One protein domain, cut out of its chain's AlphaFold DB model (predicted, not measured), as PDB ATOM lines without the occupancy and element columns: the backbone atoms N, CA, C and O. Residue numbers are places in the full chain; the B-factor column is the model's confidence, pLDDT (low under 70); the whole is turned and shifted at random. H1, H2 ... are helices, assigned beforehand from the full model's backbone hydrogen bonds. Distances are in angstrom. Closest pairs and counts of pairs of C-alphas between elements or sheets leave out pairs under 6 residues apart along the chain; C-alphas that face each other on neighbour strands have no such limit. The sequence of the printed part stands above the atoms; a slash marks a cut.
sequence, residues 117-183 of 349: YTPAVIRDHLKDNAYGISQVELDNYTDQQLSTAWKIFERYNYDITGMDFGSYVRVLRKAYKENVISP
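This is residues 117 to 183 of the 349 residues of the protein "GRAM_POS_ANCHORING domain-containing protein" of Enterococcus florum (UniProt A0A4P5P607). Two helices, H3 and H4, cross as an X, and two shorter helices sit at one end of it: H1 packs on the beginning of H3, and H2 is next to H1. The printed part has 67 residues with four named helices, H1 to H4 in order, and no named strand; the class is all helix. It is compact, with a radius of gyration of the C-alphas of 10.9 A and spans of 30 by 23 by 20 A.

H1, residues 119 to 126, only just touches H2, residues 135 to 139, with 3 pairs of C-alphas within 8 A; the closest are those of Arg 123 and Leu 138, 7.2 A. H1 touches H3, residues 143 to 159, with residues 143 to 147 of H3 alone; the closest C-alphas, of Pro 119 and Asp 143, are 5.3 A apart. H3 touches H4, residues 165 to 176, at a steep tilt of 62 degrees, opposite ways; the closest C-alphas, of Ala 149 and Leu 172, are 5.2 A apart. H2 and H4 are apart. In H1, H2, H3 and H4 every O i to N i+4 pair is within hydrogen-bond range.

H1 begins at C-alpha 119 (-51.239, 1.439, -12.745). H3 measures 24.5 A and H4 16.4 A, ending at C-alpha 176 (-36.437, 6.015, -12.044).

The C-alphas farthest apart, of Val 136 and Asp 159, are 30.8 A apart. The printed part has no cut and no long link, and no printed residue is under 70 in pLDDT.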
ATOM      1  N   TYR A 117     -53.162  -1.380 -19.639       89.50
ATOM      2  CA  TYR A 117     -52.410  -1.637 -18.418       89.50
ATOM      3  C   TYR A 117     -52.367  -0.385 -17.535       89.50
ATOM      4  O   TYR A 117     -51.374   0.336 -17.444       89.50
ATOM      5  N   THR A 118     -53.480  -0.132 -16.848       95.31
ATOM      6  CA  THR A 118     -53.555   0.913 -15.819       95.31
ATOM      7  C   THR A 118     -52.580   0.626 -14.662       95.31
ATOM      8  O   THR A 118     -52.277  -0.540 -14.386       95.31
ATOM      9  N   PRO A 119     -52.128   1.640 -13.896       96.50
ATOM     10  CA  PRO A 119     -51.239   1.439 -12.745       96.50
ATOM     11  C   PRO A 119     -51.770   0.460 -11.685       96.50
ATOM     12  O   PRO A 119     -50.985  -0.198 -11.005       96.50
ATOM     13  N   ALA A 120     -53.094   0.325 -11.552       95.44
ATOM     14  CA  ALA A 120     -53.713  -0.673 -10.680       95.44
ATOM     15  C   ALA A 120     -53.524  -2.104 -11.216       95.44
ATOM     16  O   ALA A 120     -53.114  -2.985 -10.462       95.44
ATOM     17  N   VAL A 121     -53.749  -2.318 -12.520       95.00
ATOM     18  CA  VAL A 121     -53.541  -3.612 -13.199       95.00
ATOM     19  C   VAL A 121     -52.058  -3.992 -13.212       95.00
ATOM     20  O   VAL A 121     -51.721  -5.135 -12.911       95.00
ATOM     21  N   ILE A 122     -51.160  -3.035 -13.478       95.62
ATOM     22  CA  ILE A 122     -49.704  -3.245 -13.403       95.62
ATOM     23  C   ILE A 122     -49.301  -3.708 -12.001       95.62
ATOM     24  O   ILE A 122     -48.570  -4.689 -11.876       95.62
ATOM     25  N   ARG A 123     -49.783  -3.044 -10.937       95.88
ATOM     26  CA  ARG A 123     -49.470  -3.483  -9.571       95.88
ATOM     27  C   ARG A 123     -50.020  -4.872  -9.283       95.88
ATOM     28  O   ARG A 123     -49.292  -5.676  -8.716       95.88
ATOM     29  N   ASP A 124     -51.253  -5.166  -9.691       94.00
ATOM     30  CA  ASP A 124     -51.862  -6.487  -9.506       94.00
ATOM     31  C   ASP A 124     -51.021  -7.606 -10.142       94.00
ATOM     32  O   ASP A 124     -50.661  -8.564  -9.462       94.00
ATOM     33  N   HIS A 125     -50.580  -7.409 -11.390       92.12
ATOM     34  CA  HIS A 125     -49.690  -8.326 -12.111       92.12
ATOM     35  C   HIS A 125     -48.298  -8.517 -11.474       92.12
ATOM     36  O   HIS A 125     -47.621  -9.496 -11.789       92.12
ATOM     37  N   LEU A 126     -47.842  -7.600 -10.612       93.88
ATOM     38  CA  LEU A 126     -46.495  -7.619 -10.023       93.88
ATOM     39  C   LEU A 126     -46.446  -8.091  -8.555       93.88
ATOM     40  O   LEU A 126     -45.351  -8.376  -8.065       93.88
ATOM     41  N   LYS A 127     -47.594  -8.222  -7.870       87.81
ATOM     42  CA  LYS A 127     -47.697  -8.580  -6.434       87.81
ATOM     43  C   LYS A 127     -46.932  -9.844  -6.036       87.81
ATOM     44  O   LYS A 127     -46.276  -9.867  -4.997       87.81
ATOM     45  N   ASP A 128     -46.980 -10.880  -6.870       82.44
ATOM     46  CA  ASP A 128     -46.459 -12.212  -6.529       82.44
ATOM     47  C   ASP A 128     -44.921 -12.329  -6.627       82.44
ATOM     48  O   ASP A 128     -44.371 -13.424  -6.500       82.44
ATOM     49  N   ASN A 129     -44.199 -11.223  -6.874       77.12
ATOM     50  CA  ASN A 129     -42.733 -11.157  -7.015       77.12
ATOM     51  C   ASN A 129     -42.146 -12.075  -8.120       77.12
ATOM     52  O   ASN A 129     -40.928 -12.198  -8.259       77.12
ATOM     53  N   ALA A 130     -42.990 -12.670  -8.973       86.75
ATOM     54  CA  ALA A 130     -42.584 -13.532 -10.089       86.75
ATOM     55  C   ALA A 130     -41.636 -12.834 -11.088       86.75
ATOM     56  O   ALA A 130     -40.850 -13.488 -11.768       86.75
ATOM     57  N   TYR A 131     -41.683 -11.500 -11.134       92.75
ATOM     58  CA  TYR A 131     -40.889 -10.645 -12.020       92.75
ATOM     59  C   TYR A 131     -39.709  -9.954 -11.313       92.75
ATOM     60  O   TYR A 131     -39.111  -9.021 -11.850       92.75
ATOM     61  N   GLY A 132     -39.359 -10.407 -10.102       92.94
ATOM     62  CA  GLY A 132     -38.184  -9.939  -9.366       92.94
ATOM     63  C   GLY A 132     -38.294  -8.499  -8.861       92.94
ATOM     64  O   GLY A 132     -37.293  -7.777  -8.871       92.94
ATOM     65  N   ILE A 133     -39.491  -8.078  -8.441       95.50
ATOM     66  CA  ILE A 133     -39.778  -6.811  -7.754       95.50
ATOM     67  C   ILE A 133     -40.554  -7.107  -6.467       95.50
ATOM     68  O   ILE A 133     -41.553  -7.821  -6.486       95.50
ATOM     69  N   SER A 134     -40.088  -6.572  -5.337       95.00
ATOM     70  CA  SER A 134     -40.797  -6.725  -4.064       95.00
ATOM     71  C   SER A 134     -41.958  -5.737  -3.969       95.00
ATOM     72  O   SER A 134     -41.880  -4.639  -4.520       95.00
ATOM     73  N   GLN A 135     -43.000  -6.077  -3.205       93.81
ATOM     74  CA  GLN A 135     -44.126  -5.166  -2.964       93.81
ATOM     75  C   GLN A 135     -43.656  -3.813  -2.400       93.81
ATOM     76  O   GLN A 135     -44.084  -2.769  -2.869       93.81
ATOM     77  N   VAL A 136     -42.682  -3.821  -1.482       94.94
ATOM     78  CA  VAL A 136     -42.089  -2.597  -0.915       94.94
ATOM     79  C   VAL A 136     -41.389  -1.747  -1.984       94.94
ATOM     80  O   VAL A 136     -41.457  -0.525  -1.930       94.94
ATOM     81  N   GLU A 137     -40.712  -2.349  -2.965       95.81
ATOM     82  CA  GLU A 137     -40.133  -1.590  -4.083       95.81
ATOM     83  C   GLU A 137     -41.222  -1.072  -5.036       95.81
ATOM     84  O   GLU A 137     -41.129   0.063  -5.491       95.81
ATOM     85  N   LEU A 138     -42.262  -1.868  -5.292       96.12
ATOM     86  CA  LEU A 138     -43.395  -1.518  -6.151       96.12
ATOM     87  C   LEU A 138     -44.227  -0.345  -5.600       96.12
ATOM     88  O   LEU A 138     -44.612   0.544  -6.361       96.12
ATOM     89  N   ASP A 139     -44.465  -0.321  -4.289       95.31
ATOM     90  CA  ASP A 139     -45.243   0.717  -3.597       95.31
ATOM     91  C   ASP A 139     -44.523   2.077  -3.553       95.31
ATOM     92  O   ASP A 139     -45.168   3.111  -3.391       95.31
ATOM     93  N   ASN A 140     -43.197   2.101  -3.745       96.50
ATOM     94  CA  ASN A 140     -42.423   3.341  -3.850       96.50
ATOM     95  C   ASN A 140     -42.562   4.037  -5.219       96.50
ATOM     96  O   ASN A 140     -42.133   5.185  -5.348       96.50
ATOM     97  N   TYR A 141     -43.140   3.383  -6.237       97.62
ATOM     98  CA  TYR A 141     -43.379   4.004  -7.543       97.62
ATOM     99  C   TYR A 141     -44.774   4.629  -7.632       97.62
ATOM    100  O   TYR A 141     -45.794   4.002  -7.316       97.62
ATOM    101  N   THR A 142     -44.831   5.864  -8.129       98.12
ATOM    102  CA  THR A 142     -46.094   6.572  -8.372       98.12
ATOM    103  C   THR A 142     -46.825   6.023  -9.599       98.12
ATOM    104  O   THR A 142     -46.225   5.440 -10.502       98.12
ATOM    105  N   ASP A 143     -48.134   6.264  -9.680       98.25
ATOM    106  CA  ASP A 143     -48.958   5.867 -10.833       98.25
ATOM    107  C   ASP A 143     -48.439   6.440 -12.157       98.25
ATOM    108  O   ASP A 143     -48.426   5.749 -13.177       98.25
ATOM    109  N   GLN A 144     -47.940   7.680 -12.127       97.38
ATOM    110  CA  GLN A 144     -47.310   8.320 -13.276       97.38
ATOM    111  C   GLN A 144     -46.017   7.598 -13.679       97.38
ATOM    112  O   GLN A 144     -45.814   7.348 -14.862       97.38
ATOM    113  N   GLN A 145     -45.165   7.215 -12.722       97.81
ATOM    114  CA  GLN A 145     -43.942   6.459 -13.016       97.81
ATOM    115  C   GLN A 145     -44.259   5.092 -13.630       97.81
ATOM    116  O   GLN A 145     -43.635   4.713 -14.622       97.81
ATOM    117  N   LEU A 146     -45.259   4.379 -13.098       97.62
ATOM    118  CA  LEU A 146     -45.672   3.086 -13.645       97.62
ATOM    119  C   LEU A 146     -46.214   3.211 -15.076       97.62
ATOM    120  O   LEU A 146     -45.804   2.434 -15.939       97.62
ATOM    121  N   SER A 147     -47.082   4.197 -15.335       96.31
ATOM    122  CA  SER A 147     -47.669   4.445 -16.662       96.31
ATOM    123  C   SER A 147     -46.635   4.932 -17.682       96.31
ATOM    124  O   SER A 147     -46.589   4.435 -18.806       96.31
ATOM    125  N   THR A 148     -45.748   5.857 -17.305       96.38
ATOM    126  CA  THR A 148     -44.689   6.338 -18.200       96.38
ATOM    127  C   THR A 148     -43.678   5.233 -18.505       96.38
ATOM    128  O   THR A 148     -43.325   5.052 -19.668       96.38
ATOM    129  N   ALA A 149     -43.268   4.430 -17.514       96.88
ATOM    130  CA  ALA A 149     -42.443   3.249 -17.772       96.88
ATOM    131  C   ALA A 149     -43.150   2.228 -18.678       96.88
ATOM    132  O   ALA A 149     -42.477   1.561 -19.460       96.88
ATOM    133  N   TRP A 150     -44.485   2.127 -18.610       96.31
ATOM    134  CA  TRP A 150     -45.258   1.201 -19.442       96.31
ATOM    135  C   TRP A 150     -45.208   1.608 -20.914       96.31
ATOM    136  O   TRP A 150     -44.804   0.800 -21.741       96.31
ATOM    137  N   LYS A 151     -45.442   2.888 -21.229       94.94
ATOM    138  CA  LYS A 151     -45.306   3.426 -22.599       94.94
ATOM    139  C   LYS A 151     -43.905   3.209 -23.188       94.94
ATOM    140  O   LYS A 151     -43.754   2.903 -24.368       94.94
ATOM    141  N   ILE A 152     -42.864   3.368 -22.364       95.81
ATOM    142  CA  ILE A 152     -41.470   3.122 -22.768       95.81
ATOM    143  C   ILE A 152     -41.245   1.620 -23.021       95.81
ATOM    144  O   ILE A 152     -40.643   1.244 -24.023       95.81
ATOM    145  N   PHE A 153     -41.756   0.757 -22.137       96.06
ATOM    146  CA  PHE A 153     -41.697  -0.700 -22.273       96.06
ATOM    147  C   PHE A 153     -42.438  -1.214 -23.514       96.06
ATOM    148  O   PHE A 153     -41.879  -2.020 -24.252       96.06
ATOM    149  N   GLU A 154     -43.648  -0.721 -23.786       94.00
ATOM    150  CA  GLU A 154     -44.398  -1.039 -25.003       94.00
ATOM    151  C   GLU A 154     -43.590  -0.688 -26.244       94.00
ATOM    152  O   GLU A 154     -43.523  -1.487 -27.179       94.00
ATOM    153  N   ARG A 155     -42.902   0.463 -26.236       94.25
ATOM    154  CA  ARG A 155     -42.072   0.843 -27.375       94.25
ATOM    155  C   ARG A 155     -40.829  -0.032 -27.534       94.25
ATOM    156  O   ARG A 155     -40.509  -0.403 -28.660       94.25
ATOM    157  N   TYR A 156     -40.182  -0.440 -26.443       94.38
ATOM    158  CA  TYR A 156     -39.120  -1.448 -26.514       94.38
ATOM    159  C   TYR A 156     -39.635  -2.798 -27.032       94.38
ATOM    160  O   TYR A 156     -38.982  -3.399 -27.876       94.38
ATOM    161  N   ASN A 157     -40.808  -3.256 -26.586       93.19
ATOM    162  CA  ASN A 157     -41.418  -4.500 -27.062       93.19
ATOM    163  C   ASN A 157     -41.909  -4.396 -28.524       93.19
ATOM    164  O   ASN A 157     -42.050  -5.408 -29.205       93.19
ATOM    165  N   TYR A 158     -42.141  -3.182 -29.031       91.25
ATOM    166  CA  TYR A 158     -42.414  -2.927 -30.446       91.25
ATOM    167  C   TYR A 158     -41.149  -3.018 -31.314       91.25
ATOM    168  O   TYR A 158     -41.172  -3.595 -32.402       91.25
ATOM    169  N   ASP A 159     -40.037  -2.463 -30.831       91.44
ATOM    170  CA  ASP A 159     -38.738  -2.483 -31.515       91.44
ATOM    171  C   ASP A 159     -37.994  -3.825 -31.372       91.44
ATOM    172  O   ASP A 159     -37.139  -4.143 -32.198       91.44
ATOM    173  N   ILE A 160     -38.273  -4.591 -30.315       88.94
ATOM    174  CA  ILE A 160     -37.636  -5.866 -29.967       88.94
ATOM    175  C   ILE A 160     -38.726  -6.761 -29.350       88.94
ATOM    176  O   ILE A 160     -38.995  -6.721 -28.151       88.94
ATOM    177  N   THR A 161     -39.399  -7.555 -30.176       87.00
ATOM    178  CA  THR A 161     -40.599  -8.301 -29.763       87.00
ATOM    179  C   THR A 161     -40.312  -9.457 -28.800       87.00
ATOM    180  O   THR A 161     -39.324 -10.178 -28.934       87.00
ATOM    181  N   GLY A 162     -41.233  -9.678 -27.853       87.94
ATOM    182  CA  GLY A 162     -41.236 -10.847 -26.962       87.94
ATOM    183  C   GLY A 162     -40.830 -10.563 -25.514       87.94
ATOM    184  O   GLY A 162     -40.356 -11.466 -24.825       87.94
ATOM    185  N   MET A 163     -40.992  -9.324 -25.048       92.50
ATOM    186  CA  MET A 163     -40.665  -8.929 -23.678       92.50
ATOM    187  C   MET A 163     -41.761  -9.289 -22.669       92.50
ATOM    188  O   MET A 163     -42.953  -9.274 -22.971       92.50
ATOM    189  N   ASP A 164     -41.340  -9.565 -21.438       93.19
ATOM    190  CA  ASP A 164     -42.189  -9.932 -20.303       93.19
ATOM    191  C   ASP A 164     -42.287  -8.815 -19.241       93.19
ATOM    192  O   ASP A 164     -41.627  -7.774 -19.314       93.19
ATOM    193  N   PHE A 165     -43.063  -9.045 -18.179       94.19
ATOM    194  CA  PHE A 165     -43.140  -8.113 -17.046       94.19
ATOM    195  C   PHE A 165     -41.810  -7.966 -16.276       94.19
ATOM    196  O   PHE A 165     -41.565  -6.916 -15.684       94.19
ATOM    197  N   GLY A 166     -40.904  -8.951 -16.325       95.62
ATOM    198  CA  GLY A 166     -39.538  -8.808 -15.794       95.62
ATOM    199  C   GLY A 166     -38.707  -7.792 -16.587       95.62
ATOM    200  O   GLY A 166     -37.818  -7.120 -16.057       95.62
ATOM    201  N   SER A 167     -39.021  -7.626 -17.867       95.81
ATOM    202  CA  SER A 167     -38.455  -6.612 -18.749       95.81
ATOM    203  C   SER A 167     -39.068  -5.235 -18.479       95.81
ATOM    204  O   SER A 167     -38.310  -4.280 -18.326       95.81
ATOM    205  N   TYR A 168     -40.386  -5.143 -18.253       96.94
ATOM    206  CA  TYR A 168     -41.026  -3.923 -17.729       96.94
ATOM    207  C   TYR A 168     -40.385  -3.445 -16.411       96.94
ATOM    208  O   TYR A 168     -39.990  -2.286 -16.294       96.94
ATOM    209  N   VAL A 169     -40.191  -4.344 -15.438       97.12
ATOM    210  CA  VAL A 169     -39.534  -4.030 -14.152       97.12
ATOM    211  C   VAL A 169     -38.111  -3.490 -14.351       97.12
ATOM    212  O   VAL A 169     -37.677  -2.591 -13.624       97.12
ATOM    213  N   ARG A 170     -37.373  -3.996 -15.349       96.25
ATOM    214  CA  ARG A 170     -36.047  -3.472 -15.718       96.25
ATOM    215  C   ARG A 170     -36.126  -2.073 -16.335       96.25
ATOM    216  O   ARG A 170     -35.317  -1.230 -15.958       96.25
ATOM    217  N   VAL A 171     -37.103  -1.792 -17.202       96.69
ATOM    218  CA  VAL A 171     -37.353  -0.436 -17.739       96.69
ATOM    219  C   VAL A 171     -37.692   0.543 -16.613       96.69
ATOM    220  O   VAL A 171     -37.070   1.601 -16.519       96.69
ATOM    221  N   LEU A 172     -38.605   0.169 -15.710       97.31
ATOM    222  CA  LEU A 172     -39.022   0.973 -14.555       97.31
ATOM    223  C   LEU A 172     -37.829   1.364 -13.663       97.31
ATOM    224  O   LEU A 172     -37.643   2.541 -13.343       97.31
ATOM    225  N   ARG A 173     -36.966   0.392 -13.330       96.88
ATOM    226  CA  ARG A 173     -35.717   0.634 -12.585       96.88
ATOM    227  C   ARG A 173     -34.744   1.518 -13.369       96.88
ATOM    228  O   ARG A 173     -34.207   2.468 -12.801       96.88
ATOM    229  N   LYS A 174     -34.543   1.271 -14.666       95.75
ATOM    230  CA  LYS A 174     -33.619   2.065 -15.492       95.75
ATOM    231  C   LYS A 174     -34.061   3.512 -15.699       95.75
ATOM    232  O   LYS A 174     -33.200   4.384 -15.809       95.75
ATOM    233  N   ALA A 175     -35.368   3.766 -15.694       95.88
ATOM    234  CA  ALA A 175     -35.943   5.104 -15.757       95.88
ATOM    235  C   ALA A 175     -35.826   5.871 -14.427       95.88
ATOM    236  O   ALA A 175     -35.357   7.004 -14.424       95.88
ATOM    237  N   TYR A 176     -36.217   5.265 -13.297       96.94
ATOM    238  CA  TYR A 176     -36.437   6.015 -12.044       96.94
ATOM    239  C   TYR A 176     -35.490   5.682 -10.884       96.94
ATOM    240  O   TYR A 176     -35.398   6.458  -9.935       96.94
ATOM    241  N   LYS A 177     -34.771   4.556 -10.944       95.31
ATOM    242  CA  LYS A 177     -33.812   4.127  -9.910       95.31
ATOM    243  C   LYS A 177     -32.368   4.338 -10.362       95.31
ATOM    244  O   LYS A 177     -31.575   4.929  -9.639       95.31
ATOM    245  N   GLU A 178     -32.037   3.888 -11.573       94.62
ATOM    246  CA  GLU A 178     -30.704   4.053 -12.175       94.62
ATOM    247  C   GLU A 178     -30.567   5.381 -12.943       94.62
ATOM    248  O   GLU A 178     -29.448   5.827 -13.176       94.62
ATOM    249  N   ASN A 179     -31.686   6.023 -13.315       92.75
ATOM    250  CA  ASN A 179     -31.741   7.290 -14.067       92.75
ATOM    251  C   ASN A 179     -30.960   7.275 -15.403       92.75
ATOM    252  O   ASN A 179     -30.491   8.312 -15.872       92.75
ATOM    253  N   VAL A 180     -30.817   6.100 -16.031       92.75
ATOM    254  CA  VAL A 180     -30.102   5.944 -17.313       92.75
ATOM    255  C   VAL A 180     -31.014   6.247 -18.500       92.75
ATOM    256  O   VAL A 180     -30.581   6.844 -19.485       92.75
ATOM    257  N   ILE A 181     -32.291   5.872 -18.401       93.88
ATOM    258  CA  ILE A 181     -33.320   6.267 -19.365       93.88
ATOM    259  C   ILE A 181     -33.956   7.549 -18.840       93.88
ATOM    260  O   ILE A 181     -34.463   7.569 -17.725       93.88
ATOM    261  N   SER A 182     -33.956   8.615 -19.639       93.88
ATOM    262  CA  SER A 182     -34.627   9.871 -19.288       93.88
ATOM    263  C   SER A 182     -36.036   9.879 -19.892       93.88
ATOM    264  O   SER A 182     -36.148  10.006 -21.116       93.88
ATOM    265  N   PRO A 183     -37.113   9.776 -19.086       94.38
ATOM    266  CA  PRO A 183     -38.474   9.721 -19.619       94.38
ATOM    267  C   PRO A 183     -38.829  10.957 -20.449       94.38
ATOM    268  O   PRO A 183     -39.415  10.823 -21.513       94.38
TER     269      PRO A 183